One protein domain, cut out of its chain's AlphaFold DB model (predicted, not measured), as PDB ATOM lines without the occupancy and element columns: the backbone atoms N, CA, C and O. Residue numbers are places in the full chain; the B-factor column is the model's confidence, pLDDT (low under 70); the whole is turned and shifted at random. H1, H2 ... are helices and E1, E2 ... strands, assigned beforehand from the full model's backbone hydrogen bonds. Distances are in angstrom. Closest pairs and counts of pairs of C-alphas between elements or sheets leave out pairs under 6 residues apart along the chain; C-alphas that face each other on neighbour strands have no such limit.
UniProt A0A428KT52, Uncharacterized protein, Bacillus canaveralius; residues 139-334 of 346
ATOM      1  N   PRO A 139      -8.844  29.154  34.007       38.91
ATOM      2  CA  PRO A 139      -9.423  30.508  34.037       38.91
ATOM      3  C   PRO A 139      -8.410  31.634  34.320       38.91
ATOM      4  O   PRO A 139      -8.630  32.788  33.958       38.91
ATOM      5  N   GLU A 140      -7.261  31.298  34.907       44.25
ATOM      6  CA  GLU A 140      -6.119  32.198  35.142       44.25
ATOM      7  C   GLU A 140      -5.489  32.733  33.833       44.25
ATOM      8  O   GLU A 140      -4.710  33.690  33.839       44.25
ATOM      9  N   TYR A 141      -5.864  32.150  32.688       42.69
ATOM     10  CA  TYR A 141      -5.407  32.517  31.348       42.69
ATOM     11  C   TYR A 141      -6.167  33.695  30.729       42.69
ATOM     12  O   TYR A 141      -5.856  34.082  29.615       42.69
ATOM     13  N   TYR A 142      -7.063  34.393  31.433       42.59
ATOM     14  CA  TYR A 142      -7.524  35.709  30.945       42.59
ATOM     15  C   TYR A 142      -6.373  36.726  30.778       42.59
ATOM     16  O   TYR A 142      -6.476  37.695  30.030       42.59
ATOM     17  N   ASN A 143      -5.230  36.476  31.427       49.22
ATOM     18  CA  ASN A 143      -3.988  37.204  31.180       49.22
ATOM     19  C   ASN A 143      -3.213  36.721  29.940       49.22
ATOM     20  O   ASN A 143      -2.297  37.425  29.517       49.22
ATOM     21  N   SER A 144      -3.540  35.563  29.349       54.38
ATOM     22  CA  SER A 144      -2.818  34.990  28.207       54.38
ATOM     23  C   SER A 144      -3.041  35.757  26.916       54.38
ATOM     24  O   SER A 144      -2.084  35.897  26.170       54.38
ATOM     25  N   ASP A 145      -4.225  36.326  26.678       58.44
ATOM     26  CA  ASP A 145      -4.503  37.071  25.439       58.44
ATOM     27  C   ASP A 145      -3.534  38.248  25.252       58.44
ATOM     28  O   ASP A 145      -3.006  38.463  24.166       58.44
ATOM     29  N   TYR A 146      -3.186  38.945  26.339       61.44
ATOM     30  CA  TYR A 146      -2.187  40.018  26.316       61.44
ATOM     31  C   TYR A 146      -0.776  39.514  26.024       61.44
ATOM     32  O   TYR A 146      -0.014  40.174  25.313       61.44
ATOM     33  N   PHE A 147      -0.404  38.370  26.600       59.22
ATOM     34  CA  PHE A 147       0.887  37.756  26.324       59.22
ATOM     35  C   PHE A 147       0.953  37.289  24.868       59.22
ATOM     36  O   PHE A 147       1.944  37.573  24.207       59.22
ATOM     37  N   GLU A 148      -0.101  36.670  24.342       63.66
ATOM     38  CA  GLU A 148      -0.190  36.231  22.947       63.66
ATOM     39  C   GLU A 148      -0.223  37.412  21.958       63.66
ATOM     40  O   GLU A 148       0.455  37.394  20.933       63.66
ATOM     41  N   ASP A 149      -0.917  38.507  22.266       66.25
ATOM     42  CA  ASP A 149      -0.875  39.724  21.444       66.25
ATOM     43  C   ASP A 149       0.512  40.383  21.474       66.25
ATOM     44  O   ASP A 149       1.045  40.825  20.445       66.25
ATOM     45  N   SER A 150       1.137  40.428  22.655       64.94
ATOM     46  CA  SER A 150       2.514  40.906  22.804       64.94
ATOM     47  C   SER A 150       3.497  39.994  22.066       64.94
ATOM     48  O   SER A 150       4.464  40.491  21.482       64.94
ATOM     49  N   TYR A 151       3.234  38.682  22.031       69.56
ATOM     50  CA  TYR A 151       3.987  37.695  21.258       69.56
ATOM     51  C   TYR A 151       3.900  37.994  19.770       69.56
ATOM     52  O   TYR A 151       4.932  38.191  19.129       69.56
ATOM     53  N   ASP A 152       2.685  38.080  19.231       71.62
ATOM     54  CA  ASP A 152       2.452  38.307  17.808       71.62
ATOM     55  C   ASP A 152       3.086  39.621  17.362       71.62
ATOM     56  O   ASP A 152       3.711  39.707  16.299       71.62
ATOM     57  N   THR A 153       2.979  40.652  18.198       72.94
ATOM     58  CA  THR A 153       3.569  41.956  17.904       72.94
ATOM     59  C   THR A 153       5.095  41.907  17.969       72.94
ATOM     60  O   THR A 153       5.760  42.370  17.039       72.94
ATOM     61  N   THR A 154       5.666  41.251  18.982       73.25
ATOM     62  CA  THR A 154       7.115  41.013  19.094       73.25
ATOM     63  C   THR A 154       7.649  40.211  17.907       73.25
ATOM     64  O   THR A 154       8.680  40.557  17.326       73.25
ATOM     65  N   PHE A 155       6.943  39.163  17.486       77.56
ATOM     66  CA  PHE A 155       7.323  38.339  16.343       77.56
ATOM     67  C   PHE A 155       7.269  39.127  15.027       77.56
ATOM     68  O   PHE A 155       8.174  39.010  14.189       77.56
ATOM     69  N   LYS A 156       6.252  39.981  14.850       81.06
ATOM     70  CA  LYS A 156       6.159  40.920  13.719       81.06
ATOM     71  C   LYS A 156       7.322  41.913  13.721       81.06
ATOM     72  O   LYS A 156       7.894  42.161  12.661       81.06
ATOM     73  N   ILE A 157       7.721  42.427  14.885       82.12
ATOM     74  CA  ILE A 157       8.882  43.319  15.027       82.12
ATOM     75  C   ILE A 157      10.166  42.595  14.657       82.12
ATOM     76  O   ILE A 157      10.911  43.092  13.815       82.12
ATOM     77  N   PHE A 158      10.395  41.401  15.204       85.44
ATOM     78  CA  PHE A 158      11.548  40.581  14.849       85.44
ATOM     79  C   PHE A 158      11.605  40.336  13.338       85.44
ATOM     80  O   PHE A 158      12.635  40.553  12.702       85.44
ATOM     81  N   SER A 159      10.480  39.945  12.738       84.88
ATOM     82  CA  SER A 159      10.372  39.709  11.296       84.88
ATOM     83  C   SER A 159      10.631  40.976  10.478       84.88
ATOM     84  O   SER A 159      11.280  40.911   9.433       84.88
ATOM     85  N   SER A 160      10.166  42.133  10.957       84.69
ATOM     86  CA  SER A 160      10.415  43.436  10.340       84.69
ATOM     87  C   SER A 160      11.897  43.813  10.396       84.69
ATOM     88  O   SER A 160      12.475  44.162   9.369       84.69
ATOM     89  N   ILE A 161      12.543  43.646  11.554       88.56
ATOM     90  CA  ILE A 161      13.979  43.899  11.740       88.56
ATOM     91  C   ILE A 161      14.805  42.948  10.874       88.56
ATOM     92  O   ILE A 161      15.677  43.392  10.134       88.56
ATOM     93  N   ALA A 162      14.490  41.651  10.877       90.94
ATOM     94  CA  ALA A 162      15.174  40.671  10.041       90.94
ATOM     95  C   ALA A 162      15.040  41.006   8.544       90.94
ATOM     96  O   ALA A 162      16.012  40.897   7.796       90.94
ATOM     97  N   ARG A 163      13.856  41.448   8.100       89.69
ATOM     98  CA  ARG A 163      13.632  41.917   6.724       89.69
ATOM     99  C   ARG A 163      14.428  43.186   6.429       89.69
ATOM    100  O   ARG A 163      14.992  43.291   5.344       89.69
ATOM    101  N   HIS A 164      14.468  44.128   7.367       91.00
ATOM    102  CA  HIS A 164      15.252  45.350   7.239       91.00
ATOM    103  C   HIS A 164      16.739  45.019   7.083       91.00
ATOM    104  O   HIS A 164      17.323  45.419   6.083       91.00
ATOM    105  N   PHE A 165      17.313  44.189   7.962       91.75
ATOM    106  CA  PHE A 165      18.706  43.746   7.858       91.75
ATOM    107  C   PHE A 165      19.014  43.088   6.512       91.75
ATOM    108  O   PHE A 165      19.997  43.457   5.877       91.75
ATOM    109  N   ARG A 166      18.148  42.189   6.016       91.50
ATOM    110  CA  ARG A 166      18.285  41.589   4.670       91.50
ATOM    111  C   ARG A 166      18.334  42.613   3.538       91.50
ATOM    112  O   ARG A 166      18.985  42.359   2.532       91.50
ATOM    113  N   LYS A 167      17.621  43.732   3.676       88.50
ATOM    114  CA  LYS A 167      17.568  44.798   2.665       88.50
ATOM    115  C   LYS A 167      18.688  45.828   2.814       88.50
ATOM    116  O   LYS A 167      18.967  46.529   1.847       88.50
ATOM    117  N   THR A 168      19.298  45.927   3.992       89.44
ATOM    118  CA  THR A 168      20.353  46.895   4.303       89.44
ATOM    119  C   THR A 168      21.695  46.189   4.491       89.44
ATOM    120  O   THR A 168      22.325  45.810   3.507       89.44
ATOM    121  N   ILE A 169      22.116  45.963   5.735       89.00
ATOM    122  CA  ILE A 169      23.463  45.494   6.093       89.00
ATOM    123  C   ILE A 169      23.788  44.086   5.571       89.00
ATOM    124  O   ILE A 169      24.951  43.749   5.417       89.00
ATOM    125  N   LEU A 170      22.779  43.261   5.269       90.75
ATOM    126  CA  LEU A 170      22.952  41.900   4.747       90.75
ATOM    127  C   LEU A 170      22.682  41.790   3.242       90.75
ATOM    128  O   LEU A 170      22.738  40.681   2.708       90.75
ATOM    129  N   ARG A 171      22.386  42.898   2.545       91.56
ATOM    130  CA  ARG A 171      22.003  42.884   1.121       91.56
ATOM    131  C   ARG A 171      23.041  42.174   0.252       91.56
ATOM    132  O   ARG A 171      22.678  41.359  -0.591       91.56
ATOM    133  N   ASN A 172      24.320  42.416   0.524       90.56
ATOM    134  CA  ASN A 172      25.433  41.826  -0.222       90.56
ATOM    135  C   ASN A 172      25.841  40.438   0.308       90.56
ATOM    136  O   ASN A 172      26.663  39.756  -0.291       90.56
ATOM    137  N   HIS A 173      25.239  39.986   1.411       93.00
ATOM    138  CA  HIS A 173      25.551  38.716   2.070       93.00
ATOM    139  C   HIS A 173      24.459  37.657   1.867       93.00
ATOM    140  O   HIS A 173      24.545  36.571   2.435       93.00
ATOM    141  N   ILE A 174      23.426  37.931   1.058       92.31
ATOM    142  CA  ILE A 174      22.322  36.985   0.821       92.31
ATOM    143  C   ILE A 174      22.823  35.654   0.248       92.31
ATOM    144  O   ILE A 174      22.334  34.598   0.649       92.31
ATOM    145  N   VAL A 175      23.809  35.684  -0.654       92.00
ATOM    146  CA  VAL A 175      24.421  34.464  -1.206       92.00
ATOM    147  C   VAL A 175      25.158  33.692  -0.112       92.00
ATOM    148  O   VAL A 175      24.973  32.484   0.010       92.00
ATOM    149  N   CYS A 176      25.905  34.385   0.753       93.81
ATOM    150  CA  CYS A 176      26.578  33.766   1.894       93.81
ATOM    151  C   CYS A 176      25.589  33.137   2.879       93.81
ATOM    152  O   CYS A 176      25.841  32.043   3.367       93.81
ATOM    153  N   ILE A 177      24.458  33.799   3.151       93.62
ATOM    154  CA  ILE A 177      23.390  33.273   4.015       93.62
ATOM    155  C   ILE A 177      22.822  31.981   3.426       93.62
ATOM    156  O   ILE A 177      22.675  31.002   4.152       93.62
ATOM    157  N   LYS A 178      22.543  31.956   2.116       91.19
ATOM    158  CA  LYS A 178      22.076  30.749   1.422       91.19
ATOM    159  C   LYS A 178      23.107  29.626   1.498       91.19
ATOM    160  O   LYS A 178      22.734  28.520   1.867       91.19
ATOM    161  N   LYS A 179      24.377  29.920   1.192       91.50
ATOM    162  CA  LYS A 179      25.491  28.961   1.267       91.50
ATOM    163  C   LYS A 179      25.600  28.383   2.679       91.50
ATOM    164  O   LYS A 179      25.565  27.177   2.849       91.50
ATOM    165  N   TYR A 180      25.641  29.245   3.695       92.50
ATOM    166  CA  TYR A 180      25.798  28.834   5.088       92.50
ATOM    167  C   TYR A 180      24.608  28.031   5.623       92.50
ATOM    168  O   TYR A 180      24.804  27.039   6.309       92.50
ATOM    169  N   ALA A 181      23.377  28.447   5.315       91.25
ATOM    170  CA  ALA A 181      22.193  27.752   5.806       91.25
ATOM    171  C   ALA A 181      21.912  26.454   5.037       91.25
ATOM    172  O   ALA A 181      21.446  25.500   5.633       91.25
ATOM    173  N   ARG A 182      22.126  26.402   3.717       87.62
ATOM    174  CA  ARG A 182      21.609  25.302   2.879       87.62
ATOM    175  C   ARG A 182      22.656  24.270   2.475       87.62
ATOM    176  O   ARG A 182      22.271  23.217   1.965       87.62
ATOM    177  N   ASN A 183      23.945  24.558   2.645       83.44
ATOM    178  CA  ASN A 183      24.982  23.599   2.286       83.44
ATOM    179  C   ASN A 183      24.932  22.391   3.218       83.44
ATOM    180  O   ASN A 183      24.972  22.528   4.435       83.44
ATOM    181  N   LYS A 184      24.876  21.203   2.614       77.69
ATOM    182  CA  LYS A 184      24.991  19.927   3.330       77.69
ATOM    183  C   LYS A 184      26.445  19.539   3.595       77.69
ATOM    184  O   LYS A 184      26.707  18.713   4.459       77.69
ATOM    185  N   GLU A 185      27.370  20.121   2.838       82.56
ATOM    186  CA  GLU A 185      28.799  19.877   2.983       82.56
ATOM    187  C   GLU A 185      29.426  20.830   4.009       82.56
ATOM    188  O   GLU A 185      29.014  21.997   4.091       82.56
ATOM    189  N   PRO A 186      30.438  20.371   4.768       81.06
ATOM    190  CA  PRO A 186      31.174  21.222   5.690       81.06
ATOM    191  C   PRO A 186      31.811  22.397   4.945       81.06
ATOM    192  O   PRO A 186      32.575  22.214   4.001       81.06
ATOM    193  N   ILE A 187      31.513  23.619   5.381       85.25
ATOM    194  CA  ILE A 187      32.178  24.824   4.877       85.25
ATOM    195  C   ILE A 187      33.448  25.022   5.705       85.25
ATOM    196  O   ILE A 187      33.373  25.074   6.935       85.25
ATOM    197  N   GLY A 188      34.600  25.148   5.045       85.56
ATOM    198  CA  GLY A 188      35.850  25.491   5.719       85.56
ATOM    199  C   GLY A 188      35.716  26.813   6.477       85.56
ATOM    200  O   GLY A 188      35.058  27.736   6.003       85.56
ATOM    201  N   VAL A 189      36.337  26.924   7.653       85.38
ATOM    202  CA  VAL A 189      36.203  28.104   8.535       85.38
ATOM    203  C   VAL A 189      36.508  29.414   7.793       85.38
ATOM    204  O   VAL A 189      35.778  30.391   7.951       85.38
ATOM    205  N   ASN A 190      37.508  29.404   6.908       84.88
ATOM    206  CA  ASN A 190      37.924  30.566   6.113       84.88
ATOM    207  C   ASN A 190      36.893  30.999   5.053       84.88
ATOM    208  O   ASN A 190      36.900  32.146   4.615       84.88
ATOM    209  N   ASP A 191      35.973  30.110   4.674       88.81
ATOM    210  CA  ASP A 191      34.936  30.370   3.672       88.81
ATOM    211  C   ASP A 191      33.602  30.809   4.294       88.81
ATOM    212  O   ASP A 191      32.615  31.049   3.581       88.81
ATOM    213  N   ILE A 192      33.539  30.904   5.626       92.31
ATOM    214  CA  ILE A 192      32.341  31.321   6.350       92.31
ATOM    215  C   ILE A 192      32.314  32.846   6.449       92.31
ATOM    216  O   ILE A 192      33.164  33.484   7.060       92.31
ATOM    217  N   CYS A 193      31.262  33.452   5.900       93.88
ATOM    218  CA  CYS A 193      30.996  34.872   6.098       93.88
ATOM    219  C   CYS A 193      30.507  35.138   7.539       93.88
ATOM    220  O   CYS A 193      29.468  34.580   7.922       93.88
ATOM    221  N   PRO A 194      31.141  36.052   8.304       93.88
ATOM    222  CA  PRO A 194      30.703  36.395   9.657       93.88
ATOM    223  C   PRO A 194      29.244  36.867   9.713       93.88
ATOM    224  O   PRO A 194      28.496  36.455  10.594       93.88
ATOM    225  N   PHE A 195      28.795  37.663   8.734       94.31
ATOM    226  CA  PHE A 195      27.402  38.126   8.655       94.31
ATOM    227  C   PHE A 195      26.408  36.994   8.410       94.31
ATOM    228  O   PHE A 195      25.310  37.008   8.969       94.31
ATOM    229  N   ALA A 196      26.776  36.022   7.572       94.88
ATOM    230  CA  ALA A 196      25.921  34.877   7.292       94.88
ATOM    231  C   ALA A 196      25.766  34.000   8.533       94.88
ATOM    232  O   ALA A 196      24.639  33.692   8.919       94.88
ATOM    233  N   MET A 197      26.884  33.678   9.191       94.38
ATOM    234  CA  MET A 197      26.891  32.920  10.439       94.38
ATOM    235  C   MET A 197      26.065  33.633  11.517       94.38
ATOM    236  O   MET A 197      25.152  33.036  12.087       94.38
ATOM    237  N   ALA A 198      26.318  34.926  11.733       94.12
ATOM    238  CA  ALA A 198      25.608  35.727  12.719       94.12
ATOM    239  C   ALA A 198      24.101  35.734  12.467       94.12
ATOM    240  O   ALA A 198      23.324  35.408  13.359       94.12
ATOM    241  N   TYR A 199      23.678  36.046  11.238       94.50
ATOM    242  CA  TYR A 199      22.264  36.106  10.875       94.50
ATOM    243  C   TYR A 199      21.560  34.757  11.034       94.50
ATOM    244  O   TYR A 199      20.447  34.709  11.566       94.50
ATOM    245  N   VAL A 200      22.189  33.672  10.574       93.12
ATOM    246  CA  VAL A 200      21.581  32.340  10.585       93.12
ATOM    247  C   VAL A 200      21.406  31.835  12.012       93.12
ATOM    248  O   VAL A 200      20.292  31.469  12.386       93.12
ATOM    249  N   HIS A 201      22.444  31.914  12.843       91.31
ATOM    250  CA  HIS A 201      22.360  31.500  14.247       91.31
ATOM    251  C   HIS A 201      21.443  32.403  15.079       91.31
ATOM    252  O   HIS A 201      20.661  31.912  15.896       91.31
ATOM    253  N   TRP A 202      21.466  33.715  14.832       91.19
ATOM    254  CA  TRP A 202      20.558  34.672  15.468       91.19
ATOM    255  C   TRP A 202      19.092  34.329  15.186       91.19
ATOM    256  O   TRP A 202      18.284  34.183  16.108       91.19
ATOM    257  N   ARG A 203      18.747  34.121  13.909       89.19
ATOM    258  CA  ARG A 203      17.411  33.684  13.482       89.19
ATOM    259  C   ARG A 203      17.048  32.328  14.073       89.19
ATOM    260  O   ARG A 203      15.950  32.203  14.616       89.19
ATOM    261  N   GLN A 204      17.948  31.343  13.988       86.38
ATOM    262  CA  GLN A 204      17.743  29.994  14.518       86.38
ATOM    263  C   GLN A 204      17.347  30.051  15.988       86.38
ATOM    264  O   GLN A 204      16.279  29.565  16.356       86.38
ATOM    265  N   ARG A 205      18.154  30.724  16.812       83.62
ATOM    266  CA  ARG A 205      17.924  30.832  18.253       83.62
ATOM    267  C   ARG A 205      16.649  31.607  18.571       83.62
ATOM    268  O   ARG A 205      15.841  31.167  19.389       83.62
ATOM    269  N   ARG A 206      16.448  32.773  17.949       80.00
ATOM    270  CA  ARG A 206      15.341  33.673  18.312       80.00
ATOM    271  C   ARG A 206      13.993  33.165  17.842       80.00
ATOM    272  O   ARG A 206      13.031  33.201  18.611       80.00
ATOM    273  N   GLN A 207      13.925  32.620  16.636       77.94
ATOM    274  CA  GLN A 207      12.689  32.065  16.088       77.94
ATOM    275  C   GLN A 207      12.519  30.572  16.388       77.94
ATOM    276  O   GLN A 207      11.419  30.064  16.232       77.94
ATOM    277  N   GLY A 208      13.542  29.895  16.921       74.19
ATOM    278  CA  GLY A 208      13.442  28.498  17.364       74.19
ATOM    279  C   GLY A 208      13.357  27.527  16.207       74.19
ATOM    280  O   GLY A 208      12.600  26.559  16.259       74.19
ATOM    281  N   PHE A 209      14.102  27.802  15.144       81.06
ATOM    282  CA  PHE A 209      14.272  26.821  14.089       81.06
ATOM    283  C   PHE A 209      15.021  25.613  14.661       81.06
ATOM    284  O   PHE A 209      16.011  25.780  15.373       81.06
ATOM    285  N   LYS A 210      14.555  24.398  14.342       80.75
ATOM    286  CA  LYS A 210      15.161  23.148  14.841       80.75
ATOM    287  C   LYS A 210      16.647  23.034  14.492       80.75
ATOM    288  O   LYS A 210      17.412  22.440  15.236       80.75
ATOM    289  N   ALA A 211      17.028  23.609  13.360       83.88
ATOM    290  CA  ALA A 211      18.353  23.537  12.777       83.88
ATOM    291  C   ALA A 211      18.578  24.766  11.872       83.88
ATOM    292  O   ALA A 211      17.616  25.476  11.539       83.88
ATOM    293  N   ILE A 212      19.833  25.057  11.524       88.12
ATOM    294  CA  ILE A 212      20.216  26.261  10.764       88.12
ATOM    295  C   ILE A 212      19.664  26.258   9.333       88.12
ATOM    296  O   ILE A 212      19.366  27.313   8.773       88.12
ATOM    297  N   GLU A 213      19.432  25.075   8.777       87.50
ATOM    298  CA  GLU A 213      18.959  24.834   7.417       87.50
ATOM    299  C   GLU A 213      17.534  25.337   7.205       87.50
ATOM    300  O   GLU A 213      17.149  25.749   6.111       87.50
ATOM    301  N   TYR A 214      16.752  25.401   8.281       84.94
ATOM    302  CA  TYR A 214      15.385  25.901   8.240       84.94
ATOM    303  C   TYR A 214      15.291  27.432   8.224       84.94
ATOM    304  O   TYR A 214      14.223  27.978   7.951       84.94
ATOM    305  N   VAL A 215      16.386  28.155   8.484       86.19
ATOM    306  CA  VAL A 215      16.361  29.618   8.639       86.19
ATOM    307  C   VAL A 215      16.040  30.352   7.331       86.19
ATOM    308  O   VAL A 215      15.406  31.416   7.369       86.19
ATOM    309  N   ASP A 216      16.471  29.811   6.188       81.44
ATOM    310  CA  ASP A 216      16.344  30.439   4.863       81.44
ATOM    311  C   ASP A 216      15.454  29.637   3.884       81.44
ATOM    312  O   ASP A 216      15.352  29.972   2.702       81.44
ATOM    313  N   ASN A 217      14.761  28.599   4.362       67.44
ATOM    314  CA  ASN A 217      13.965  27.681   3.538       67.44
ATOM    315  C   ASN A 217      12.524  28.147   3.280       67.44
ATOM    316  O   ASN A 217      11.590  27.381   3.475       67.44
ATOM    317  N   GLY A 218      12.347  29.402   2.837       54.66
ATOM    318  CA  GLY A 218      11.214  29.896   2.019       54.66
ATOM    319  C   GLY A 218       9.778  29.427   2.323       54.66
ATOM    320  O   GLY A 218       8.949  29.474   1.424       54.66
ATOM    321  N   GLY A 219       9.478  28.962   3.534       50.44
ATOM    322  CA  GLY A 219       8.283  28.159   3.808       50.44
ATOM    323  C   GLY A 219       8.353  27.341   5.099       50.44
ATOM    324  O   GLY A 219       7.312  26.937   5.608       50.44
ATOM    325  N   THR A 220       9.537  27.141   5.698       54.78
ATOM    326  CA  THR A 220       9.599  26.600   7.063       54.78
ATOM    327  C   THR A 220       9.062  27.634   8.046       54.78
ATOM    328  O   THR A 220       9.718  28.626   8.374       54.78
ATOM    329  N   ILE A 221       7.835  27.406   8.502       54.22
ATOM    330  CA  ILE A 221       7.255  28.143   9.617       54.22
ATOM    331  C   ILE A 221       8.100  27.768  10.846       54.22
ATOM    332  O   ILE A 221       8.337  26.576  11.070       54.22
ATOM    333  N   PRO A 222       8.611  28.743  11.621       58.59
ATOM    334  CA  PRO A 222       9.203  28.440  12.918       58.59
ATOM    335  C   PRO A 222       8.228  27.559  13.704       58.59
ATOM    336  O   PRO A 222       7.022  27.767  13.577       58.59
ATOM    337  N   LEU A 223       8.720  26.573  14.463       53.56
ATOM    338  CA  LEU A 223       7.862  25.678  15.253       53.56
ATOM    339  C   LEU A 223       6.742  26.486  15.912       53.56
ATOM    340  O   LEU A 223       7.042  27.464  16.589       53.56
ATOM    341  N   TYR A 224       5.483  26.128  15.646       46.22
ATOM    342  CA  TYR A 224       4.316  26.866  16.125       46.22
ATOM    343  C   TYR A 224       4.419  26.992  17.648       46.22
ATOM    344  O   TYR A 224       4.426  25.985  18.358       46.22
ATOM    345  N   ARG A 225       4.613  28.218  18.144       51.34
ATOM    346  CA  ARG A 225       4.848  28.457  19.568       51.34
ATOM    347  C   ARG A 225       3.529  28.796  20.226       51.34
ATOM    348  O   ARG A 225       2.944  29.823  19.916       51.34
ATOM    349  N   TYR A 226       3.111  27.957  21.162       40.91
ATOM    350  CA  TYR A 226       1.911  28.169  21.972       40.91
ATOM    351  C   TYR A 226       2.104  29.223  23.081       40.91
ATOM    352  O   TYR A 226       1.206  29.389  23.895       40.91
ATOM    353  N   SER A 227       3.282  29.865  23.195       44.50
ATOM    354  CA  SER A 227       3.471  30.996  24.118       44.50
ATOM    355  C   SER A 227       4.738  31.831  23.881       44.50
ATOM    356  O   SER A 227       5.780  31.323  23.447       44.50
ATOM    357  N   VAL A 228       4.696  33.096  24.332       41.28
ATOM    358  CA  VAL A 228       5.846  34.023  24.503       41.28
ATOM    359  C   VAL A 228       7.068  33.364  25.139       41.28
ATOM    360  O   VAL A 228       8.205  33.709  24.808       41.28
ATOM    361  N   ARG A 229       6.846  32.401  26.045       40.66
ATOM    362  CA  ARG A 229       7.901  31.709  26.802       40.66
ATOM    363  C   ARG A 229       8.889  30.978  25.896       40.66
ATOM    364  O   ARG A 229       9.997  30.681  26.319       40.66
ATOM    365  N   GLN A 230       8.490  30.702  24.658       45.00
ATOM    366  CA  GLN A 230       9.299  29.966  23.704       45.00
ATOM    367  C   GLN A 230      10.128  30.873  22.788       45.00
ATOM    368  O   GLN A 230      10.977  30.342  22.077       45.00
ATOM    369  N   ILE A 231       9.960  32.210  22.801       47.47
ATOM    370  CA  ILE A 231      10.932  33.102  22.143       47.47
ATOM    371  C   ILE A 231      12.281  32.910  22.814       47.47
ATOM    372  O   ILE A 231      12.397  33.075  24.027       47.47
ATOM    373  N   GLY A 232      13.290  32.578  21.999       51.09
ATOM    374  CA  GLY A 232      14.636  32.281  22.464       51.09
ATOM    375  C   GLY A 232      15.081  33.270  23.539       51.09
ATOM    376  O   GLY A 232      14.950  34.485  23.376       51.09
ATOM    377  N   PHE A 233      15.569  32.724  24.647       46.22
ATOM    378  CA  PHE A 233      16.099  33.422  25.815       46.22
ATOM    379  C   PHE A 233      17.057  34.575  25.428       46.22
ATOM    380  O   PHE A 233      17.901  34.355  24.550       46.22
ATOM    381  N   PRO A 234      16.960  35.805  25.998       50.25
ATOM    382  CA  PRO A 234      16.180  36.188  27.183       50.25
ATOM    383  C   PRO A 234      14.884  36.991  26.920       50.25
ATOM    384  O   PRO A 234      14.226  37.384  27.881       50.25
ATOM    385  N   ILE A 235      14.477  37.227  25.662       57.72
ATOM    386  CA  ILE A 235      13.349  38.137  25.352       57.72
ATOM    387  C   ILE A 235      12.048  37.687  26.029       57.72
ATOM    388  O   ILE A 235      11.366  38.522  26.609       57.72
ATOM    389  N   GLY A 236      11.720  36.389  26.027       59.09
ATOM    390  CA  GLY A 236      10.472  35.898  26.628       59.09
ATOM    391  C   GLY A 236      10.379  36.114  28.146       59.09
ATOM    392  O   GLY A 236       9.337  36.536  28.645       59.09
ATOM    393  N   HIS A 237      11.472  35.883  28.881       59.00
ATOM    394  CA  HIS A 237      11.516  36.094  30.335       59.00
ATOM    395  C   HIS A 237      11.530  37.577  30.696       59.00
ATOM    396  O   HIS A 237      10.788  37.991  31.583       59.00
ATOM    397  N   TYR A 238      12.321  38.377  29.981       61.31
ATOM    398  CA  TYR A 238      12.397  39.817  30.206       61.31
ATOM    399  C   TYR A 238      11.068  40.507  29.884       61.31
ATOM    400  O   TYR A 238      10.578  41.313  30.665       61.31
ATOM    401  N   LEU A 239      10.428  40.123  28.778       64.19
ATOM    402  CA  LEU A 239       9.111  40.618  28.397       64.19
ATOM    403  C   LEU A 239       8.055  40.242  29.439       64.19
ATOM    404  O   LEU A 239       7.264  41.090  29.837       64.19
ATOM    405  N   LYS A 240       8.073  38.994  29.927       65.12
ATOM    406  CA  LYS A 240       7.181  38.562  31.006       65.12
ATOM    407  C   LYS A 240       7.395  39.397  32.265       65.12
ATOM    408  O   LYS A 240       6.409  39.880  32.809       65.12
ATOM    409  N   PHE A 241       8.649  39.585  32.674       66.31
ATOM    410  CA  PHE A 241       9.017  40.400  33.828       66.31
ATOM    411  C   PHE A 241       8.515  41.836  33.679       66.31
ATOM    412  O   PHE A 241       7.802  42.307  34.558       66.31
ATOM    413  N   LEU A 242       8.800  42.497  32.554       65.62
ATOM    414  CA  LEU A 242       8.334  43.857  32.292       65.62
ATOM    415  C   LEU A 242       6.805  43.937  32.327       65.62
ATOM    416  O   LEU A 242       6.256  44.783  33.019       65.62
ATOM    417  N   ILE A 243       6.098  43.033  31.646       67.31
ATOM    418  CA  ILE A 243       4.628  43.018  31.648       67.31
ATOM    419  C   ILE A 243       4.075  42.819  33.061       67.31
ATOM    420  O   ILE A 243       3.173  43.550  33.470       67.31
ATOM    421  N   SER A 244       4.611  41.862  33.824       65.81
ATOM    422  CA  SER A 244       4.180  41.642  35.207       65.81
ATOM    423  C   SER A 244       4.493  42.835  36.104       65.81
ATOM    424  O   SER A 244       3.655  43.218  36.913       65.81
ATOM    425  N   PHE A 245       5.665  43.441  35.924       64.19
ATOM    426  CA  PHE A 245       6.133  44.585  36.689       64.19
ATOM    427  C   PHE A 245       5.222  45.795  36.482       64.19
ATOM    428  O   PHE A 245       4.624  46.302  37.424       64.19
ATOM    429  N   TYR A 246       5.024  46.194  35.228       62.81
ATOM    430  CA  TYR A 246       4.196  47.345  34.892       62.81
ATOM    431  C   TYR A 246       2.733  47.171  35.318       62.81
ATOM    432  O   TYR A 246       2.076  48.138  35.691       62.81
ATOM    433  N   ARG A 247       2.206  45.945  35.299       63.50
ATOM    434  CA  ARG A 247       0.848  45.685  35.790       63.50
ATOM    435  C   ARG A 247       0.741  45.750  37.304       63.50
ATOM    436  O   ARG A 247      -0.254  46.258  37.805       63.50
ATOM    437  N   GLN A 248       1.737  45.225  38.007       61.06
ATOM    438  CA  GLN A 248       1.732  45.195  39.462       61.06
ATOM    439  C   GLN A 248       1.909  46.589  40.071       61.06
ATOM    440  O   GLN A 248       1.282  46.878  41.084       61.06
ATOM    441  N   GLU A 249       2.713  47.445  39.442       54.19
ATOM    442  CA  GLU A 249       3.021  48.777  39.971       54.19
ATOM    443  C   GLU A 249       2.007  49.864  39.571       54.19
ATOM    444  O   GLU A 249       1.790  50.796  40.341       54.19
ATOM    445  N   TYR A 250       1.373  49.776  38.392       54.12
ATOM    446  CA  TYR A 250       0.663  50.932  37.815       54.12
ATOM    447  C   TYR A 250      -0.837  50.746  37.565       54.12
ATOM    448  O   TYR A 250      -1.448  51.675  37.040       54.12
ATOM    449  N   ASP A 251      -1.421  49.581  37.883       58.47
ATOM    450  CA  ASP A 251      -2.830  49.237  37.591       58.47
ATOM    451  C   ASP A 251      -3.303  49.808  36.238       58.47
ATOM    452  O   ASP A 251      -4.244  50.596  36.158       58.47
ATOM    453  N   ILE A 252      -2.539  49.517  35.173       58.69
ATOM    454  CA  ILE A 252      -2.649  50.223  33.889       58.69
ATOM    455  C   ILE A 252      -4.070  50.056  33.336       58.69
ATOM    456  O   ILE A 252      -4.424  48.952  32.904       58.69
ATOM    457  N   PRO A 253      -4.868  51.138  33.248       59.69
ATOM    458  CA  PRO A 253      -6.197  51.060  32.666       59.69
ATOM    459  C   PRO A 253      -6.132  50.533  31.231       59.69
ATOM    460  O   PRO A 253      -5.292  50.979  30.446       59.69
ATOM    461  N   ASN A 254      -7.076  49.667  30.845       60.00
ATOM    462  CA  ASN A 254      -7.125  49.059  29.505       60.00
ATOM    463  C   ASN A 254      -6.994  50.080  28.356       60.00
ATOM    464  O   ASN A 254      -6.414  49.768  27.321       60.00
ATOM    465  N   LYS A 255      -7.453  51.327  28.540       59.78
ATOM    466  CA  LYS A 255      -7.318  52.409  27.546       59.78
ATOM    467  C   LYS A 255      -5.869  52.798  27.201       59.78
ATOM    468  O   LYS A 255      -5.640  53.367  26.139       59.78
ATOM    469  N   TYR A 256      -4.892  52.498  28.060       59.69
ATOM    470  CA  TYR A 256      -3.476  52.826  27.839       59.69
ATOM    471  C   TYR A 256      -2.627  51.637  27.386       59.69
ATOM    472  O   TYR A 256      -1.426  51.777  27.155       59.69
ATOM    473  N   ILE A 257      -3.241  50.472  27.185       63.78
ATOM    474  CA  ILE A 257      -2.532  49.249  26.802       63.78
ATOM    475  C   ILE A 257      -1.733  49.392  25.499       63.78
ATOM    476  O   ILE A 257      -0.644  48.844  25.366       63.78
ATOM    477  N   HIS A 258      -2.229  50.168  24.536       62.28
ATOM    478  CA  HIS A 258      -1.548  50.370  23.260       62.28
ATOM    479  C   HIS A 258      -0.247  51.161  23.422       62.28
ATOM    480  O   HIS A 258       0.739  50.860  22.749       62.28
ATOM    481  N   TYR A 259      -0.219  52.129  24.345       61.66
ATOM    482  CA  TYR A 259       0.991  52.876  24.692       61.66
ATOM    483  C   TYR A 259       2.012  51.971  25.367       61.66
ATOM    484  O   TYR A 259       3.187  51.975  24.997       61.66
ATOM    485  N   PHE A 260       1.539  51.146  26.297       66.81
ATOM    486  CA  PHE A 260       2.362  50.148  26.957       66.81
ATOM    487  C   PHE A 260       2.981  49.172  25.944       66.81
ATOM    488  O   PHE A 260       4.201  49.026  25.886       66.81
ATOM    489  N   ASN A 261       2.164  48.596  25.058       68.12
ATOM    490  CA  ASN A 261       2.631  47.707  23.997       68.12
ATOM    491  C   ASN A 261       3.640  48.402  23.084       68.12
ATOM    492  O   ASN A 261       4.672  47.821  22.771       68.12
ATOM    493  N   TRP A 262       3.387  49.643  22.662       70.50
ATOM    494  CA  TRP A 262       4.339  50.405  21.852       70.50
ATOM    495  C   TRP A 262       5.695  50.568  22.551       70.50
ATOM    496  O   TRP A 262       6.736  50.359  21.926       70.50
ATOM    497  N   HIS A 263       5.688  50.884  23.846       67.12
ATOM    498  CA  HIS A 263       6.904  51.071  24.632       67.12
ATOM    499  C   HIS A 263       7.701  49.768  24.762       67.12
ATOM    500  O   HIS A 263       8.884  49.710  24.421       67.12
ATOM    501  N   ILE A 264       7.022  48.694  25.162       72.12
ATOM    502  CA  ILE A 264       7.586  47.350  25.247       72.12
ATOM    503  C   ILE A 264       8.184  46.914  23.908       72.12
ATOM    504  O   ILE A 264       9.324  46.460  23.843       72.12
ATOM    505  N   ASN A 265       7.452  47.119  22.820       73.25
ATOM    506  CA  ASN A 265       7.888  46.791  21.470       73.25
ATOM    507  C   ASN A 265       9.140  47.559  21.037       73.25
ATOM    508  O   ASN A 265       9.983  47.014  20.321       73.25
ATOM    509  N   ARG A 266       9.287  48.811  21.482       74.69
ATOM    510  CA  ARG A 266      10.491  49.608  21.238       74.69
ATOM    511  C   ARG A 266      11.694  49.022  21.974       74.69
ATOM    512  O   ARG A 266      12.727  48.817  21.343       74.69
ATOM    513  N   ILE A 267      11.541  48.688  23.257       73.12
ATOM    514  CA  ILE A 267      12.588  48.029  24.057       73.12
ATOM    515  C   ILE A 267      12.988  46.697  23.413       73.12
ATOM    516  O   ILE A 267      14.163  46.441  23.162       73.12
ATOM    517  N   VAL A 268      12.000  45.869  23.077       76.75
ATOM    518  CA  VAL A 268      12.202  44.576  22.421       76.75
ATOM    519  C   VAL A 268      12.926  44.735  21.084       76.75
ATOM    520  O   VAL A 268      13.846  43.973  20.795       76.75
ATOM    521  N   GLY A 269      12.572  45.742  20.283       79.69
ATOM    522  CA  GLY A 269      13.258  46.041  19.028       79.69
ATOM    523  C   GLY A 269      14.745  46.349  19.218       79.69
ATOM    524  O   GLY A 269      15.575  45.833  18.469       79.69
ATOM    525  N   GLU A 270      15.096  47.134  20.237       77.06
ATOM    526  CA  GLU A 270      16.495  47.431  20.570       77.06
ATOM    527  C   GLU A 270      17.249  46.194  21.070       77.06
ATOM    528  O   GLU A 270      18.371  45.940  20.628       77.06
ATOM    529  N   ILE A 271      16.614  45.355  21.896       76.81
ATOM    530  CA  ILE A 271      17.189  44.074  22.332       76.81
ATOM    531  C   ILE A 271      17.471  43.174  21.126       76.81
ATOM    532  O   ILE A 271      18.547  42.593  21.021       76.81
ATOM    533  N   ILE A 272      16.529  43.073  20.186       82.69
ATOM    534  CA  ILE A 272      16.662  42.243  18.984       82.69
ATOM    535  C   ILE A 272      17.852  42.694  18.121       82.69
ATOM    536  O   ILE A 272      18.597  41.847  17.622       82.69
ATOM    537  N   LYS A 273      18.043  44.009  17.950       85.56
ATOM    538  CA  LYS A 273      19.181  44.571  17.201       85.56
ATOM    539  C   LYS A 273      20.506  44.356  17.929       85.56
ATOM    540  O   LYS A 273      21.470  43.902  17.319       85.56
ATOM    541  N   SER A 274      20.540  44.661  19.225       81.88
ATOM    542  CA  SER A 274      21.702  44.443  20.090       81.88
ATOM    543  C   SER A 274      22.162  42.990  20.038       81.88
ATOM    544  O   SER A 274      23.342  42.694  19.858       81.88
ATOM    545  N   ASP A 275      21.205  42.072  20.105       83.81
ATOM    546  CA  ASP A 275      21.470  40.652  20.038       83.81
ATOM    547  C   ASP A 275      22.104  40.243  18.708       83.81
ATOM    548  O   ASP A 275      23.109  39.541  18.709       83.81
ATOM    549  N   PHE A 276      21.599  40.741  17.577       89.56
ATOM    550  CA  PHE A 276      22.246  40.508  16.285       89.56
ATOM    551  C   PHE A 276      23.709  40.985  16.278       89.56
ATOM    552  O   PHE A 276      24.584  40.273  15.787       89.56
ATOM    553  N   ASN A 277      24.004  42.141  16.876       87.44
ATOM    554  CA  ASN A 277      25.378  42.641  16.978       87.44
ATOM    555  C   ASN A 277      26.255  41.750  17.872       87.44
ATOM    556  O   ASN A 277      27.427  41.536  17.561       87.44
ATOM    557  N   ASN A 278      25.697  41.178  18.947       84.75
ATOM    558  CA  ASN A 278      26.395  40.176  19.757       84.75
ATOM    559  C   ASN A 278      26.714  38.924  18.935       84.75
ATOM    560  O   ASN A 278      27.845  38.443  18.981       84.75
ATOM    561  N   PHE A 279      25.753  38.430  18.150       89.75
ATOM    562  CA  PHE A 279      25.968  37.320  17.220       89.75
ATOM    563  C   PHE A 279      27.053  37.642  16.189       89.75
ATOM    564  O   PHE A 279      27.899  36.795  15.915       89.75
ATOM    565  N   LEU A 280      27.080  38.866  15.662       91.69
ATOM    566  CA  LEU A 280      28.106  39.297  14.717       91.69
ATOM    567  C   LEU A 280      29.494  39.327  15.356       91.69
ATOM    568  O   LEU A 280      30.437  38.764  14.806       91.69
ATOM    569  N   ALA A 281      29.618  39.912  16.546       88.00
ATOM    570  CA  ALA A 281      30.872  39.918  17.288       88.00
ATOM    571  C   ALA A 281      31.347  38.496  17.630       88.00
ATOM    572  O   ALA A 281      32.531  38.198  17.484       88.00
ATOM    573  N   ALA A 282      30.423  37.618  18.033       88.75
ATOM    574  CA  ALA A 282      30.692  36.210  18.303       88.75
ATOM    575  C   ALA A 282      31.201  35.473  17.061       88.75
ATOM    576  O   ALA A 282      32.162  34.714  17.151       88.75
ATOM    577  N   SER A 283      30.583  35.715  15.901       91.69
ATOM    578  CA  SER A 283      31.016  35.133  14.631       91.69
ATOM    579  C   SER A 283      32.426  35.580  14.274       91.69
ATOM    580  O   SER A 283      33.246  34.745  13.916       91.69
ATOM    581  N   ILE A 284      32.743  36.869  14.418       90.50
ATOM    582  CA  ILE A 284      34.098  37.375  14.158       90.50
ATOM    583  C   ILE A 284      35.107  36.711  15.098       90.50
ATOM    584  O   ILE A 284      36.126  36.203  14.640       90.50
ATOM    585  N   ASP A 285      34.837  36.688  16.404       89.31
ATOM    586  CA  ASP A 285      35.745  36.100  17.395       89.31
ATOM    587  C   ASP A 285      35.939  34.585  17.182       89.31
ATOM    588  O   ASP A 285      37.053  34.087  17.346       89.31
ATOM    589  N   TYR A 286      34.897  33.858  16.774       90.62
ATOM    590  CA  TYR A 286      35.001  32.441  16.417       90.62
ATOM    591  C   TYR A 286      35.879  32.238  15.179       90.62
ATOM    592  O   TYR A 286      36.837  31.474  15.226       90.62
ATOM    593  N   LEU A 287      35.600  32.966  14.096       90.31
ATOM    594  CA  LEU A 287      36.285  32.780  12.815       90.31
ATOM    595  C   LEU A 287      37.743  33.260  12.845       90.31
ATOM    596  O   LEU A 287      38.584  32.688  12.166       90.31
ATOM    597  N   THR A 288      38.055  34.292  13.636       88.81
ATOM    598  CA  THR A 288      39.407  34.883  13.683       88.81
ATOM    599  C   THR A 288      40.284  34.333  14.803       88.81
ATOM    600  O   THR A 288      41.503  34.326  14.668       88.81
ATOM    601  N   LYS A 289      39.695  33.907  15.928       88.38
ATOM    602  CA  LYS A 289      40.439  33.514  17.140       88.38
ATOM    603  C   LYS A 289      40.093  32.108  17.632       88.38
ATOM    604  O   LYS A 289      40.599  31.709  18.675       88.38
ATOM    605  N   GLY A 290      39.184  31.394  16.965       86.06
ATOM    606  CA  GLY A 290      38.721  30.074  17.403       86.06
ATOM    607  C   GLY A 290      37.945  30.088  18.726       86.06
ATOM    608  O   GLY A 290      37.817  29.052  19.374       86.06
ATOM    609  N   LYS A 291      37.442  31.247  19.176       85.06
ATOM    610  CA  LYS A 291      36.710  31.350  20.450       85.06
ATOM    611  C   LYS A 291      35.341  30.690  20.365       85.06
ATOM    612  O   LYS A 291      34.624  30.886  19.393       85.06
ATOM    613  N   GLU A 292      34.915  30.015  21.431       78.44
ATOM    614  CA  GLU A 292      33.589  29.391  21.495       78.44
ATOM    615  C   GLU A 292      32.448  30.384  21.226       78.44
ATOM    616  O   GLU A 292      32.203  31.325  21.988       78.44
ATOM    617  N   PHE A 293      31.673  30.096  20.182       75.44
ATOM    618  CA  PHE A 293      30.530  30.904  19.765       75.44
ATOM    619  C   PHE A 293      29.442  31.012  20.853       75.44
ATOM    620  O   PHE A 293      28.827  32.062  21.028       75.44
ATOM    621  N   ALA A 294      29.232  29.949  21.641       68.69
ATOM    622  CA  ALA A 294      28.169  29.873  22.647       68.69
ATOM    623  C   ALA A 294      28.359  30.841  23.831       68.69
ATOM    624  O   ALA A 294      27.374  31.380  24.345       68.69
ATOM    625  N   LYS A 295      29.606  31.096  24.256       58.88
ATOM    626  CA  LYS A 295      29.912  31.971  25.404       58.88
ATOM    627  C   LYS A 295      29.623  33.445  25.114       58.88
ATOM    628  O   LYS A 295      29.231  34.184  26.014       58.88
ATOM    629  N   ALA A 296      29.728  33.864  23.856       54.78
ATOM    630  CA  ALA A 296      29.471  35.243  23.444       54.78
ATOM    631  C   ALA A 296      27.977  35.636  23.476       54.78
ATOM    632  O   ALA A 296      27.650  36.822  23.481       54.78
ATOM    633  N   LEU A 297      27.063  34.660  23.565       60.00
ATOM    634  CA  LEU A 297      25.606  34.861  23.508       60.00
ATOM    635  C   LEU A 297      24.957  35.242  24.851       60.00
ATOM    636  O   LEU A 297      23.736  35.382  24.921       60.00
ATOM    637  N   LYS A 298      25.746  35.393  25.920       59.03
ATOM    638  CA  LYS A 298      25.289  35.856  27.246       59.03
ATOM    639  C   LYS A 298      25.639  37.324  27.521       59.03
ATOM    640  O   LYS A 298      25.627  37.749  28.671       59.03
ATOM    641  N   ASN A 299      26.001  38.087  26.491       62.41
ATOM    642  CA  ASN A 299      26.541  39.429  26.660       62.41
ATOM    643  C   ASN A 299      25.536  40.529  26.269       62.41
ATOM    644  O   ASN A 299      24.847  40.415  25.262       62.41
ATOM    645  N   TYR A 300      25.493  41.621  27.032       63.34
ATOM    646  CA  TYR A 300      24.684  42.820  26.762       63.34
ATOM    647  C   TYR A 300      25.508  43.956  26.118       63.34
ATOM    648  O   TYR A 300      25.132  45.124  26.169       63.34
ATOM    649  N   ASN A 301      26.653  43.629  25.506       63.78
ATOM    650  CA  ASN A 301      27.650  44.589  25.020       63.78
ATOM    651  C   ASN A 301      27.153  45.632  24.015       63.78
ATOM    652  O   ASN A 301      27.689  46.736  24.001       63.78
ATOM    653  N   TYR A 302      26.174  45.292  23.180       66.44
ATOM    654  CA  TYR A 302      25.636  46.199  22.159       66.44
ATOM    655  C   TYR A 302      24.254  46.731  22.521       66.44
ATOM    656  O   TYR A 302      23.526  47.197  21.650       66.44
ATOM    657  N   MET A 303      23.825  46.572  23.776       63.91
ATOM    658  CA  MET A 303      22.533  47.078  24.220       63.91
ATOM    659  C   MET A 303      22.696  48.558  24.577       63.91
ATOM    660  O   MET A 303      23.476  48.865  25.477       63.91
ATOM    661  N   PRO A 304      22.022  49.479  23.866       55.03
ATOM    662  CA  PRO A 304      22.244  50.910  24.070       55.03
ATOM    663  C   PRO A 304      21.714  51.378  25.433       55.03
ATOM    664  O   PRO A 304      22.274  52.291  26.032       55.03
ATOM    665  N   HIS A 305      20.662  50.722  25.934       55.03
ATOM    666  CA  HIS A 305      20.025  51.023  27.213       55.03
ATOM    667  C   HIS A 305      19.631  49.712  27.897       55.03
ATOM    668  O   HIS A 305      18.891  48.922  27.307       55.03
ATOM    669  N   LEU A 306      20.107  49.473  29.117       52.16
ATOM    670  CA  LEU A 306      19.710  48.347  29.961       52.16
ATOM    671  C   LEU A 306      19.014  48.882  31.205       52.16
ATOM    672  O   LEU A 306      19.634  49.558  32.012       52.16
ATOM    673  N   ILE A 307      17.723  48.582  31.349       52.03
ATOM    674  CA  ILE A 307      16.997  48.873  32.586       52.03
ATOM    675  C   ILE A 307      17.315  47.735  33.552       52.03
ATOM    676  O   ILE A 307      16.867  46.606  33.317       52.03
ATOM    677  N   MET A 308      18.101  48.014  34.591       48.66
ATOM    678  CA  MET A 308      18.299  47.084  35.701       48.66
ATOM    679  C   MET A 308      17.516  47.570  36.914       48.66
ATOM    680  O   MET A 308      17.376  48.768  37.156       48.66
ATOM    681  N   LYS A 309      16.971  46.605  37.645       47.09
ATOM    682  CA  LYS A 309      16.369  46.815  38.951       47.09
ATOM    683  C   LYS A 309      17.466  46.569  39.976       47.09
ATOM    684  O   LYS A 309      17.969  45.446  40.024       47.09
ATOM    685  N   GLU A 310      17.828  47.582  40.747       37.69
ATOM    686  CA  GLU A 310      18.665  47.383  41.922       37.69
ATOM    687  C   GLU A 310      17.743  47.186  43.125       37.69
ATOM    688  O   GLU A 310      16.748  47.893  43.300       37.69
ATOM    689  N   PHE A 311      18.016  46.148  43.904       37.91
ATOM    690  CA  PHE A 311      17.371  45.967  45.195       37.91
ATOM    691  C   PHE A 311      18.342  46.530  46.223       37.91
ATOM    692  O   PHE A 311      19.330  45.869  46.531       37.91
ATOM    693  N   THR A 312      18.094  47.749  46.699       40.25
ATOM    694  CA  THR A 312      18.732  48.234  47.924       40.25
ATOM    695  C   THR A 312      17.807  47.929  49.100       40.25
ATOM    696  O   THR A 312      16.595  47.771  48.926       40.25
ATOM    697  N   ASP A 313      18.382  47.795  50.295       42.34
ATOM    698  CA  ASP A 313      17.675  47.320  51.494       42.34
ATOM    699  C   ASP A 313      16.506  48.225  51.926       42.34
ATOM    700  O   ASP A 313      15.648  47.802  52.700       42.34
ATOM    701  N   GLU A 314      16.411  49.443  51.386       41.91
ATOM    702  CA  GLU A 314      15.412  50.432  51.801       41.91
ATOM    703  C   GLU A 314      14.564  51.001  50.653       41.91
ATOM    704  O   GLU A 314      13.490  51.537  50.917       41.91
ATOM    705  N   ASN A 315      14.966  50.847  49.384       41.22
ATOM    706  CA  ASN A 315      14.181  51.293  48.231       41.22
ATOM    707  C   ASN A 315      14.412  50.424  46.990       41.22
ATOM    708  O   ASN A 315      15.430  49.767  46.800       41.22
ATOM    709  N   THR A 316      13.416  50.401  46.110       39.03
ATOM    710  CA  THR A 316      13.569  49.776  44.797       39.03
ATOM    711  C   THR A 316      13.888  50.850  43.768       39.03
ATOM    712  O   THR A 316      12.970  51.490  43.252       39.03
ATOM    713  N   ASP A 317      15.169  51.003  43.446       39.69
ATOM    714  CA  ASP A 317      15.626  51.946  42.431       39.69
ATOM    715  C   ASP A 317      15.830  51.257  41.072       39.69
ATOM    716  O   ASP A 317      16.242  50.097  40.954       39.69
ATOM    717  N   TYR A 318      15.467  51.973  40.005       45.84
ATOM    718  CA  TYR A 318      15.599  51.506  38.626       45.84
ATOM    719  C   TYR A 318      16.644  52.344  37.915       45.84
ATOM    720  O   TYR A 318      16.481  53.552  37.752       45.84
ATOM    721  N   PHE A 319      17.672  51.680  37.407       44.50
ATOM    722  CA  PHE A 319      18.766  52.331  36.709       44.50
ATOM    723  C   PHE A 319      18.676  52.023  35.220       44.50
ATOM    724  O   PHE A 319      18.613  50.863  34.799       44.50
ATOM    725  N   ILE A 320      18.672  53.075  34.400       45.66
ATOM    726  CA  ILE A 320      18.868  52.946  32.958       45.66
ATOM    727  C   ILE A 320      20.362  53.054  32.694       45.66
ATOM    728  O   ILE A 320      20.917  54.139  32.554       45.66
ATOM    729  N   TYR A 321      21.015  51.906  32.576       50.84
ATOM    730  CA  TYR A 321      22.409  51.844  32.176       50.84
ATOM    731  C   TYR A 321      22.509  52.189  30.696       50.84
ATOM    732  O   TYR A 321      22.168  51.389  29.817       50.84
ATOM    733  N   LYS A 322      22.978  53.405  30.423       46.78
ATOM    734  CA  LYS A 322      23.342  53.853  29.086       46.78
ATOM    735  C   LYS A 322      24.793  53.475  28.837       46.78
ATOM    736  O   LYS A 322      25.713  54.085  29.374       46.78
ATOM    737  N   ARG A 323      25.013  52.451  28.020       52.03
ATOM    738  CA  ARG A 323      26.372  52.097  27.611       52.03
ATOM    739  C   ARG A 323      26.798  53.017  26.462       52.03
ATOM    740  O   ARG A 323      25.958  53.302  25.606       52.03
ATOM    741  N   PRO A 324      28.070  53.458  26.380       53.91
ATOM    742  CA  PRO A 324      28.570  54.066  25.154       53.91
ATOM    743  C   PRO A 324      28.289  53.114  23.993       53.91
ATOM    744  O   PRO A 324      28.660  51.935  24.033       53.91
ATOM    745  N   GLU A 325      27.556  53.613  23.001       56.06
ATOM    746  CA  GLU A 325      27.135  52.846  21.838       56.06
ATOM    747  C   GLU A 325      28.392  52.343  21.121       56.06
ATOM    748  O   GLU A 325      29.082  53.107  20.446       56.06
ATOM    749  N   ARG A 326      28.720  51.054  21.281       60.59
ATOM    750  CA  ARG A 326      29.710  50.413  20.413       60.59
ATOM    751  C   ARG A 326      29.140  50.451  19.009       60.59
ATOM    752  O   ARG A 326      28.207  49.707  18.697       60.59
ATOM    753  N   LYS A 327      29.669  51.355  18.185       65.12
ATOM    754  CA  LYS A 327      29.121  51.592  16.858       65.12
ATOM    755  C   LYS A 327      29.286  50.328  16.032       65.12
ATOM    756  O   LYS A 327      30.377  49.767  15.943       65.12
ATOM    757  N   LEU A 328      28.206  49.914  15.372       66.50
ATOM    758  CA  LEU A 328      28.230  48.808  14.414       66.50
ATOM    759  C   LEU A 328      29.371  48.984  13.398       66.50
ATOM    760  O   LEU A 328      30.006  48.001  13.037       66.50
ATOM    761  N   SER A 329      29.697  50.225  13.021       69.44
ATOM    762  CA  SER A 329      30.829  50.560  12.148       69.44
ATOM    763  C   SER A 329      32.158  49.938  12.589       69.44
ATOM    764  O   SER A 329      32.912  49.479  11.740       69.44
ATOM    765  N   GLU A 330      32.436  49.840  13.890       73.50
ATOM    766  CA  GLU A 330      33.667  49.222  14.404       73.50
ATOM    767  C   GLU A 330      33.699  47.704  14.189       73.50
ATOM    768  O   GLU A 330      34.766  47.122  13.984       73.50
ATOM    769  N   LEU A 331      32.534  47.050  14.231       72.19
ATOM    770  CA  LEU A 331      32.401  45.636  13.882       72.19
ATOM    771  C   LEU A 331      32.505  45.429  12.374       72.19
ATOM    772  O   LEU A 331      33.151  44.476  11.943       72.19
ATOM    773  N   LEU A 332      31.904  46.322  11.579       73.38
ATOM    774  CA  LEU A 332      31.934  46.242  10.117       73.38
ATOM    775  C   LEU A 332      33.375  46.285   9.588       73.38
ATOM    776  O   LEU A 332      33.703  45.495   8.711       73.38
ATOM    777  N   LEU A 333      34.247  47.115  10.175       74.06
ATOM    778  CA  LEU A 333      35.673  47.189   9.814       74.06
ATOM    779  C   LEU A 333      36.430  45.867  10.020       74.06
ATOM    780  O   LEU A 333      37.428  45.615   9.353       74.06
ATOM    781  N   LYS A 334      35.969  45.021  10.944       75.94
ATOM    782  CA  LYS A 334      36.602  43.731  11.266       75.94
ATOM    783  C   LYS A 334      36.018  42.569  10.468       75.94
ATOM    784  O   LYS A 334      36.520  41.452  10.563       75.94
TER     785      LYS A 334
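AT A GLANCE: This is residues 139 to 334 of the 346 residues of an uncharacterized protein of Bacillus canaveralius (UniProt A0A428KT52). A long helix, H6, runs through the middle of the domain; H1 crosses it, H5 folds back along part of it, and H3 packs on its second half, with H2 and H4 clustered round H3. A two-stranded hairpin, E1 and E2, lies near H6 with E1, and its tip, residues 311 to 316, sticks out. The printed part has 196 residues, with eight named helices and two named strands in the order H1 H2 H3 H4 H5 H6 H7 E1 E2 H8; the sheet is antiparallel and the class is mostly helix. The whole is compact, with a radius of gyration of the C-alphas of 18.4 A and spans of 55 by 37 by 26 A.

HOW THE PARTS SIT: E1, residues 305 to 311, and E2, residues 316 to 322, form an antiparallel hairpin at 155 degrees, with N 308 and O 319 at 2.9 A and N 321 and O 306 at 2.8 A, within hydrogen-bond range. H6, residues 254 to 289, is near E1 and is the hub, touching five helices. H1, residues 139 to 167, touches H6 with residues 150 to 161 alone, at a steep tilt of 49 degrees, the same way; the closest C-alphas, of Thr 154 and Asn 265, are 6.3 A apart. H5, residues 235 to 250, makes a helical hairpin with H6 at a shallow tilt of 30 degrees, its residues 235 to 242 alone touching; closest are C-alphas 235 and 268, 7.2 A. H3, residues 194 to 207, touches H6 at a steep tilt of 40 degrees, opposite ways; closest are C-alphas 198 and 279, 4.8 A. H2, residues 171 to 182, touches H3, C-alphas 177 and 196 being closest at 4.4 A. H4, residues 212 to 215, touches H2 and H3, closest at C-alphas 181 and 213, 4.6 A, and 204 and 212, 5.8 A. H7, residues 295 to 298, touches H6, closest at C-alphas 282 and 296, 5.4 A; H8, residues 328 to 332, only just touches it, with 3 pairs of C-alphas within 8 A, closest at 281 and 331, 6.8 A. H3, H5 and H8 have every O i to N i+4 pair within hydrogen-bond range, H1 has 20 of 25, H2 6 of 8 and H6 30 of 32; H4 and H7 are too short for one.

IN THESE COORDINATES: H1 begins at C-alpha 139 (-9.423, 30.508, 34.037), is 43.8 A long and has a kink of 25 degrees near residue 146. H6 runs 51.5 A to C-alpha 289 (40.439, 33.514, 17.140). H5 is 21.9 A, H3 19.6 A, and E1 and E2 18.9 A each.

THE WHOLE: The printed part has no cut. The links H2 to H3 and H4 to H5 are long. Confidence is under 70 at 95 residues, among them 217 to 261 and 294 to 329.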